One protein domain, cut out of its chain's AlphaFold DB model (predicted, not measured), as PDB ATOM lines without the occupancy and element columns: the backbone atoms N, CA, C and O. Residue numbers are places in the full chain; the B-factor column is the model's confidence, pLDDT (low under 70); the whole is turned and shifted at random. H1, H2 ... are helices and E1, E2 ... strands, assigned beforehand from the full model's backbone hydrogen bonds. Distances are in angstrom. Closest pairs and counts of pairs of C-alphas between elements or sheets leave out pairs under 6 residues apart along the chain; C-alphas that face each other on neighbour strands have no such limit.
ATOM      1  N   ARG A  71       5.752 -13.478  34.305       84.00
ATOM      2  CA  ARG A  71       4.405 -13.140  33.812       84.00
ATOM      3  C   ARG A  71       4.117 -11.634  33.843       84.00
ATOM      4  O   ARG A  71       3.584 -11.096  32.876       84.00
ATOM      5  N   VAL A  72       4.493 -10.943  34.922       87.69
ATOM      6  CA  VAL A  72       4.314  -9.485  35.057       87.69
ATOM      7  C   VAL A  72       5.156  -8.756  34.012       87.69
ATOM      8  O   VAL A  72       4.641  -7.891  33.298       87.69
ATOM      9  N   ARG A  73       6.421  -9.166  33.845       88.56
ATOM     10  CA  ARG A  73       7.319  -8.599  32.825       88.56
ATOM     11  C   ARG A  73       6.769  -8.799  31.411       88.56
ATOM     12  O   ARG A  73       6.701  -7.833  30.652       88.56
ATOM     13  N   ALA A  74       6.314 -10.009  31.080       89.56
ATOM     14  CA  ALA A  74       5.717 -10.320  29.779       89.56
ATOM     15  C   ALA A  74       4.480  -9.452  29.485       89.56
ATOM     16  O   ALA A  74       4.390  -8.842  28.420       89.56
ATOM     17  N   SER A  75       3.578  -9.298  30.460       93.19
ATOM     18  CA  SER A  75       2.418  -8.406  30.332       93.19
ATOM     19  C   SER A  75       2.823  -6.942  30.108       93.19
ATOM     20  O   SER A  75       2.146  -6.224  29.374       93.19
ATOM     21  N   GLY A  76       3.902  -6.472  30.743       93.69
ATOM     22  CA  GLY A  76       4.423  -5.117  30.543       93.69
ATOM     23  C   GLY A  76       5.025  -4.903  29.150       93.69
ATOM     24  O   GLY A  76       4.854  -3.840  28.553       93.69
ATOM     25  N   VAL A  77       5.701  -5.916  28.600       95.12
ATOM     26  CA  VAL A  77       6.199  -5.904  27.212       95.12
ATOM     27  C   VAL A  77       5.037  -5.877  26.218       95.12
ATOM     28  O   VAL A  77       5.031  -5.018  25.339       95.12
ATOM     29  N   ALA A  78       4.023  -6.729  26.406       95.81
ATOM     30  CA  ALA A  78       2.837  -6.770  25.547       95.81
ATOM     31  C   ALA A  78       2.103  -5.420  25.509       95.81
ATOM     32  O   ALA A  78       1.783  -4.916  24.434       95.81
ATOM     33  N   ARG A  79       1.922  -4.772  26.670       96.56
ATOM     34  CA  ARG A  79       1.322  -3.431  26.742       96.56
ATOM     35  C   ARG A  79       2.131  -2.397  25.965       96.56
ATOM     36  O   ARG A  79       1.555  -1.624  25.210       96.56
ATOM     37  N   ARG A  80       3.455  -2.364  26.150       97.06
ATOM     38  CA  ARG A  80       4.325  -1.402  25.448       97.06
ATOM     39  C   ARG A  80       4.302  -1.612  23.935       97.06
ATOM     40  O   ARG A  80       4.319  -0.633  23.196       97.06
ATOM     41  N   ALA A  81       4.231  -2.861  23.476       96.88
ATOM     42  CA  ALA A  81       4.064  -3.169  22.059       96.88
ATOM     43  C   ALA A  81       2.720  -2.646  21.520       96.88
ATOM     44  O   ALA A  81       2.708  -1.967  20.498       96.88
ATOM     45  N   ALA A  82       1.621  -2.880  22.241       96.88
ATOM     46  CA  ALA A  82       0.293  -2.381  21.878       96.88
ATOM     47  C   ALA A  82       0.230  -0.839  21.856       96.88
ATOM     48  O   ALA A  82      -0.315  -0.258  20.922       96.88
ATOM     49  N   GLN A  83       0.873  -0.161  22.820       96.94
ATOM     50  CA  GLN A  83       0.998   1.305  22.835       96.94
ATOM     51  C   GLN A  83       1.701   1.839  21.588       96.94
ATOM     52  O   GLN A  83       1.212   2.779  20.971       96.94
ATOM     53  N   LYS A  84       2.826   1.227  21.200       97.38
ATOM     54  CA  LYS A  84       3.573   1.623  19.996       97.38
ATOM     55  C   LYS A  84       2.761   1.433  18.714       97.38
ATOM     56  O   LYS A  84       2.949   2.188  17.771       97.38
ATOM     57  N   LYS A  85       1.869   0.441  18.687       97.06
ATOM     58  CA  LYS A  85       0.970   0.162  17.559       97.06
ATOM     59  C   LYS A  85      -0.315   0.999  17.564       97.06
ATOM     60  O   LYS A  85      -1.082   0.908  16.614       97.06
ATOM     61  N   GLY A  86      -0.579   1.777  18.617       96.69
ATOM     62  CA  GLY A  86      -1.843   2.502  18.769       96.69
ATOM     63  C   GLY A  86      -3.054   1.597  19.033       96.69
ATOM     64  O   GLY A  86      -4.191   2.001  18.804       96.69
ATOM     65  N   GLU A  87      -2.837   0.370  19.511       96.88
ATOM     66  CA  GLU A  87      -3.922  -0.552  19.844       96.88
ATOM     67  C   GLU A  87      -4.652  -0.107  21.124       96.88
ATOM     68  O   GLU A  87      -4.063   0.413  22.075       96.88
ATOM     69  N   ILE A  88      -5.963  -0.350  21.178       97.38
ATOM     70  CA  ILE A  88      -6.797  -0.032  22.350       97.38
ATOM     71  C   ILE A  88      -6.678  -1.130  23.419       97.38
ATOM     72  O   ILE A  88      -6.801  -0.869  24.624       97.38
ATOM     73  N   PHE A  89      -6.423  -2.366  22.987       97.19
ATOM     74  CA  PHE A  89      -6.418  -3.562  23.822       97.19
ATOM     75  C   PHE A  89      -5.100  -4.318  23.709       97.19
ATOM     76  O   PHE A  89      -4.413  -4.233  22.703       97.19
ATOM     77  N   TYR A  90      -4.770  -5.084  24.744       97.81
ATOM     78  CA  TYR A  90      -3.651  -6.020  24.731       97.81
ATOM     79  C   TYR A  90      -3.953  -7.228  25.625       97.81
ATOM     80  O   TYR A  90      -4.785  -7.143  26.536       97.81
ATOM     81  N   HIS A  91      -3.253  -8.340  25.398       97.12
ATOM     82  CA  HIS A  91      -3.291  -9.500  26.290       97.12
ATOM     83  C   HIS A  91      -2.227  -9.360  27.382       97.12
ATOM     84  O   HIS A  91      -1.029  -9.308  27.104       97.12
ATOM     85  N   GLY A  92      -2.679  -9.256  28.631       94.69
ATOM     86  CA  GLY A  92      -1.826  -9.100  29.806       94.69
ATOM     87  C   GLY A  92      -2.062 -10.182  30.854       94.69
ATOM     88  O   GLY A  92      -2.504 -11.284  30.549       94.69
ATOM     89  N   LEU A  93      -1.777  -9.849  32.114       94.19
ATOM     90  CA  LEU A  93      -2.067 -10.726  33.251       94.19
ATOM     91  C   LEU A  93      -3.550 -11.109  33.310       94.19
ATOM     92  O   LEU A  93      -4.420 -10.279  33.040       94.19
ATOM     93  N   GLU A  94      -3.851 -12.314  33.774       94.81
ATOM     94  CA  GLU A  94      -5.226 -12.742  34.037       94.81
ATOM     95  C   GLU A  94      -5.923 -11.796  35.024       94.81
ATOM     96  O   GLU A  94      -5.333 -11.268  35.972       94.81
ATOM     97  N   CYS A  95      -7.199 -11.518  34.783       95.38
ATOM     98  CA  CYS A  95      -8.016 -10.752  35.706       95.38
ATOM     99  C   CYS A  95      -8.263 -11.565  36.982       95.38
ATOM    100  O   CYS A  95      -8.765 -12.680  36.910       95.38
ATOM    101  N   ALA A  96      -8.019 -10.989  38.162       93.81
ATOM    102  CA  ALA A  96      -8.282 -11.677  39.429       93.81
ATOM    103  C   ALA A  96      -9.745 -12.154  39.567       93.81
ATOM    104  O   ALA A  96      -9.976 -13.220  40.131       93.81
ATOM    105  N   ILE A  97     -10.691 -11.393  38.995       94.31
ATOM    106  CA  ILE A  97     -12.141 -11.608  39.103       94.31
ATOM    107  C   ILE A  97     -12.652 -12.599  38.052       94.31
ATOM    108  O   ILE A  97     -13.317 -13.565  38.397       94.31
ATOM    109  N   CYS A  98     -12.385 -12.347  36.767       95.00
ATOM    110  CA  CYS A  98     -12.984 -13.120  35.666       95.00
ATOM    111  C   CYS A  98     -11.990 -13.978  34.880       95.00
ATOM    112  O   CYS A  98     -12.383 -14.587  33.897       95.00
ATOM    113  N   LYS A  99     -10.714 -13.998  35.282       95.06
ATOM    114  CA  LYS A  99      -9.610 -14.751  34.659       95.06
ATOM    115  C   LYS A  99      -9.276 -14.393  33.202       95.06
ATOM    116  O   LYS A  99      -8.221 -14.778  32.726       95.06
ATOM    117  N   GLU A 100     -10.064 -13.538  32.551       95.19
ATOM    118  CA  GLU A 100      -9.763 -12.986  31.223       95.19
ATOM    119  C   GLU A 100      -8.430 -12.227  31.168       95.19
ATOM    120  O   GLU A 100      -8.061 -11.514  32.108       95.19
ATOM    121  N   THR A 101      -7.744 -12.309  30.028       96.56
ATOM    122  CA  THR A 101      -6.426 -11.676  29.809       96.56
ATOM    123  C   THR A 101      -6.496 -10.364  29.030       96.56
ATOM    124  O   THR A 101      -5.540  -9.586  29.057       96.56
ATOM    125  N   LEU A 102      -7.621 -10.078  28.361       97.56
ATOM    126  CA  LEU A 102      -7.788  -8.877  27.543       97.56
ATOM    127  C   LEU A 102      -7.944  -7.620  28.416       97.56
ATOM    128  O   LEU A 102      -8.848  -7.517  29.258       97.56
ATOM    129  N   ARG A 103      -7.069  -6.634  28.199       97.69
ATOM    130  CA  ARG A 103      -6.978  -5.402  28.995       97.69
ATOM    131  C   ARG A 103      -6.904  -4.159  28.123       97.69
ATOM    132  O   ARG A 103      -6.386  -4.199  27.015       97.69
ATOM    133  N   TYR A 104      -7.388  -3.040  28.654       97.44
ATOM    134  CA  TYR A 104      -7.206  -1.727  28.034       97.44
ATOM    135  C   TYR A 104      -5.756  -1.275  28.144       97.44
ATOM    136  O   TYR A 104      -5.175  -1.296  29.229       97.44
ATOM    137  N   VAL A 105      -5.192  -0.771  27.054       96.81
ATOM    138  CA  VAL A 105      -3.817  -0.261  27.033       96.81
ATOM    139  C   VAL A 105      -3.641   0.956  27.953       96.81
ATOM    140  O   VAL A 105      -2.654   1.045  28.692       96.81
ATOM    141  N   GLN A 106      -4.620   1.865  27.967       94.12
ATOM    142  CA  GLN A 106      -4.562   3.119  28.724       94.12
ATOM    143  C   GLN A 106      -4.483   2.894  30.241       94.12
ATOM    144  O   GLN A 106      -3.582   3.418  30.890       94.12
ATOM    145  N   ASN A 107      -5.394   2.095  30.803       93.12
ATOM    146  CA  ASN A 107      -5.571   1.956  32.255       93.12
ATOM    147  C   ASN A 107      -5.376   0.523  32.781       93.12
ATOM    148  O   ASN A 107      -5.619   0.272  33.957       93.12
ATOM    149  N   MET A 108      -4.974  -0.424  31.925       93.62
ATOM    150  CA  MET A 108      -4.712  -1.832  32.263       93.62
ATOM    151  C   MET A 108      -5.907  -2.597  32.856       93.62
ATOM    152  O   MET A 108      -5.762  -3.741  33.304       93.62
ATOM    153  N   ASN A 109      -7.106  -2.010  32.839       94.94
ATOM    154  CA  ASN A 109      -8.302  -2.647  33.368       94.94
ATOM    155  C   ASN A 109      -8.724  -3.811  32.475       94.94
ATOM    156  O   ASN A 109      -8.652  -3.731  31.250       94.94
ATOM    157  N   CYS A 110      -9.232  -4.877  33.093       96.94
ATOM    158  CA  CYS A 110      -9.852  -5.979  32.365       96.94
ATOM    159  C   CYS A 110     -11.054  -5.473  31.556       96.94
ATOM    160  O   CYS A 110     -11.955  -4.828  32.109       96.94
ATOM    161  N   VAL A 111     -11.080  -5.798  30.262       96.88
ATOM    162  CA  VAL A 111     -12.129  -5.351  29.338       96.88
ATOM    163  C   VAL A 111     -13.493  -5.894  29.756       96.88
ATOM    164  O   VAL A 111     -14.448  -5.123  29.865       96.88
ATOM    165  N   ALA A 112     -13.576  -7.186  30.084       95.62
ATOM    166  CA  ALA A 112     -14.818  -7.836  30.489       95.62
ATOM    167  C   ALA A 112     -15.407  -7.222  31.772       95.62
ATOM    168  O   ALA A 112     -16.565  -6.799  31.791       95.62
ATOM    169  N   CYS A 113     -14.608  -7.092  32.838       95.94
ATOM    170  CA  CYS A 113     -15.067  -6.493  34.097       95.94
ATOM    171  C   CYS A 113     -15.441  -5.013  33.955       95.94
ATOM    172  O   CYS A 113     -16.336  -4.539  34.653       95.94
ATOM    173  N   ASN A 114     -14.750  -4.257  33.099       94.19
ATOM    174  CA  ASN A 114     -15.084  -2.854  32.875       94.19
ATOM    175  C   ASN A 114     -16.400  -2.717  32.090       94.19
ATOM    176  O   ASN A 114     -17.268  -1.948  32.492       94.19
ATOM    177  N   ARG A 115     -16.611  -3.539  31.049       92.81
ATOM    178  CA  ARG A 115     -17.884  -3.593  30.304       92.81
ATOM    179  C   ARG A 115     -19.064  -3.968  31.205       92.81
ATOM    180  O   ARG A 115     -20.076  -3.277  31.180       92.81
ATOM    181  N   LYS A 116     -18.915  -4.987  32.063       92.25
ATOM    182  CA  LYS A 116     -19.947  -5.371  33.049       92.25
ATOM    183  C   LYS A 116     -20.293  -4.217  34.001       92.25
ATOM    184  O   LYS A 116     -21.467  -3.915  34.203       92.25
ATOM    185  N   ARG A 117     -19.283  -3.515  34.534       90.81
ATOM    186  CA  ARG A 117     -19.489  -2.327  35.388       90.81
ATOM    187  C   ARG A 117     -20.169  -1.178  34.639       90.81
ATOM    188  O   ARG A 117     -21.047  -0.526  35.198       90.81
ATOM    189  N   ALA A 118     -19.800  -0.937  33.383       88.88
ATOM    190  CA  ALA A 118     -20.436   0.082  32.550       88.88
ATOM    191  C   ALA A 118     -21.923  -0.227  32.303       88.88
ATOM    192  O   ALA A 118     -22.763   0.658  32.455       88.88
ATOM    193  N   GLN A 119     -22.265  -1.490  32.022       88.00
ATOM    194  CA  GLN A 119     -23.656  -1.931  31.869       88.00
ATOM    195  C   GLN A 119     -24.479  -1.707  33.148       88.00
ATOM    196  O   GLN A 119     -25.605  -1.223  33.077       88.00
ATOM    197  N   GLN A 120     -23.917  -2.000  34.325       83.94
ATOM    198  CA  GLN A 120     -24.597  -1.767  35.608       83.94
ATOM    199  C   GLN A 120     -24.847  -0.277  35.881       83.94
ATOM    200  O   GLN A 120     -25.925   0.092  36.344       83.94
ATOM    201  N   ARG A 121     -23.893   0.599  35.534       79.62
ATOM    202  CA  ARG A 121     -24.066   2.060  35.639       79.62
ATOM    203  C   ARG A 121     -25.176   2.587  34.727       79.62
ATOM    204  O   ARG A 121     -25.883   3.511  35.116       79.62
ATOM    205  N   GLY A 122     -25.340   1.997  33.540       66.50
ATOM    206  CA  GLY A 122     -26.451   2.311  32.636       66.50
ATOM    207  C   GLY A 122     -27.809   1.906  33.214       66.50
ATOM    208  O   GLY A 122     -28.747   2.697  33.191       66.50
ATOM    209  N   LYS A 123     -27.898   0.714  33.818       60.97
ATOM    210  CA  LYS A 123     -29.136   0.210  34.441       60.97
ATOM    211  C   LYS A 123     -29.599   1.061  35.628       60.97
ATOM    212  O   LYS A 123     -30.780   1.374  35.720       60.97
ATOM    213  N   GLY A 124     -28.674   1.518  36.478       56.47
ATOM    214  CA  GLY A 124     -29.003   2.375  37.626       56.47
ATOM    215  C   GLY A 124     -29.523   3.774  37.263       56.47
ATOM    216  O   GLY A 124     -30.150   4.420  38.099       56.47
ATOM    217  N   LYS A 125     -29.282   4.249  36.029       53.75
ATOM    218  CA  LYS A 125     -29.892   5.488  35.520       53.75
ATOM    219  C   LYS A 125     -31.326   5.259  35.060       53.75
ATOM    220  O   LYS A 125     -32.180   6.046  35.433       53.75
ATOM    221  N   VAL A 126     -31.595   4.180  34.321       51.50
ATOM    222  CA  VAL A 126     -32.950   3.869  33.824       51.50
ATOM    223  C   VAL A 126     -33.910   3.578  34.979       51.50
ATOM    224  O   VAL A 126     -35.037   4.055  34.974       51.50
ATOM    225  N   GLN A 127     -33.453   2.879  36.018       48.50
ATOM    226  CA  GLN A 127     -34.312   2.504  37.145       48.50
ATOM    227  C   GLN A 127     -34.759   3.696  38.008       48.50
ATOM    228  O   GLN A 127     -35.809   3.623  38.634       48.50
ATOM    229  N   ARG A 128     -34.012   4.811  37.997       47.88
ATOM    230  CA  ARG A 128     -34.451   6.063  38.631       47.88
ATOM    231  C   ARG A 128     -35.522   6.805  37.835       47.88
ATOM    232  O   ARG A 128     -36.319   7.488  38.450       47.88
ATOM    233  N   VAL A 129     -35.566   6.662  36.508       50.28
ATOM    234  CA  VAL A 129     -36.550   7.382  35.673       50.28
ATOM    235  C   VAL A 129     -37.909   6.678  35.631       50.28
ATOM    236  O   VAL A 129     -38.915   7.316  35.361       50.28
ATOM    237  N   VAL A 130     -37.958   5.365  35.891       51.94
ATOM    238  CA  VAL A 130     -39.204   4.569  35.829       51.94
ATOM    239  C   VAL A 130     -39.851   4.385  37.215       51.94
ATOM    240  O   VAL A 130     -40.988   3.944  37.309       51.94
ATOM    241  N   GLY A 131     -39.152   4.737  38.302       42.88
ATOM    242  CA  GLY A 131     -39.644   4.591  39.681       42.88
ATOM    243  C   GLY A 131     -40.489   5.753  40.224       42.88
ATOM    244  O   GLY A 131     -40.952   5.655  41.350       42.88
TER     245      GLY A 131
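What this domain is: This is residues 71 to 131 of the 134 residues of an uncharacterized protein of Acinetobacter venetianus (UniProt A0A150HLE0). A small body, in which helix H1 packs beside the short hairpin of E1 and E2, has a long arm: residues 115 to 131, mostly of H2, stick out. The 61 printed residues hold H1, E1, E2 and H2 in that order, mostly helix, with an antiparallel sheet E1 - E2. The whole is loose, radius of gyration of the C-alphas 14.9 A, spanning 49 by 24 by 11 A.

Where its parts are: H1, residues 71 to 85, begins at C-alpha (4.405, -13.140, 33.812) and measures 21.3 A. E1 is residues 89 to 91 and E2 residues 102 to 104. H2, residues 111 to 130, measures 29.6 A, ending at C-alpha (-39.204, 4.569, 35.829).

How they stand to each other: The closest C-alphas of H1 and E1, Arg 79 and Tyr 90, are 6.0 A apart. In the hairpin E1 and E2, N 90 and O 103 are within hydrogen-bond range at 2.9 A. The closest C-alphas of E2 and H2, Arg 103 and Val 111, are 5.2 A apart. H1 and H2 are apart. Every O i to N i+4 pair is within range in H1, and 13 of 16 in H2.

The domain as a whole: The printed part has no cut and no long link. Residues 122 to 131 have pLDDT under 70.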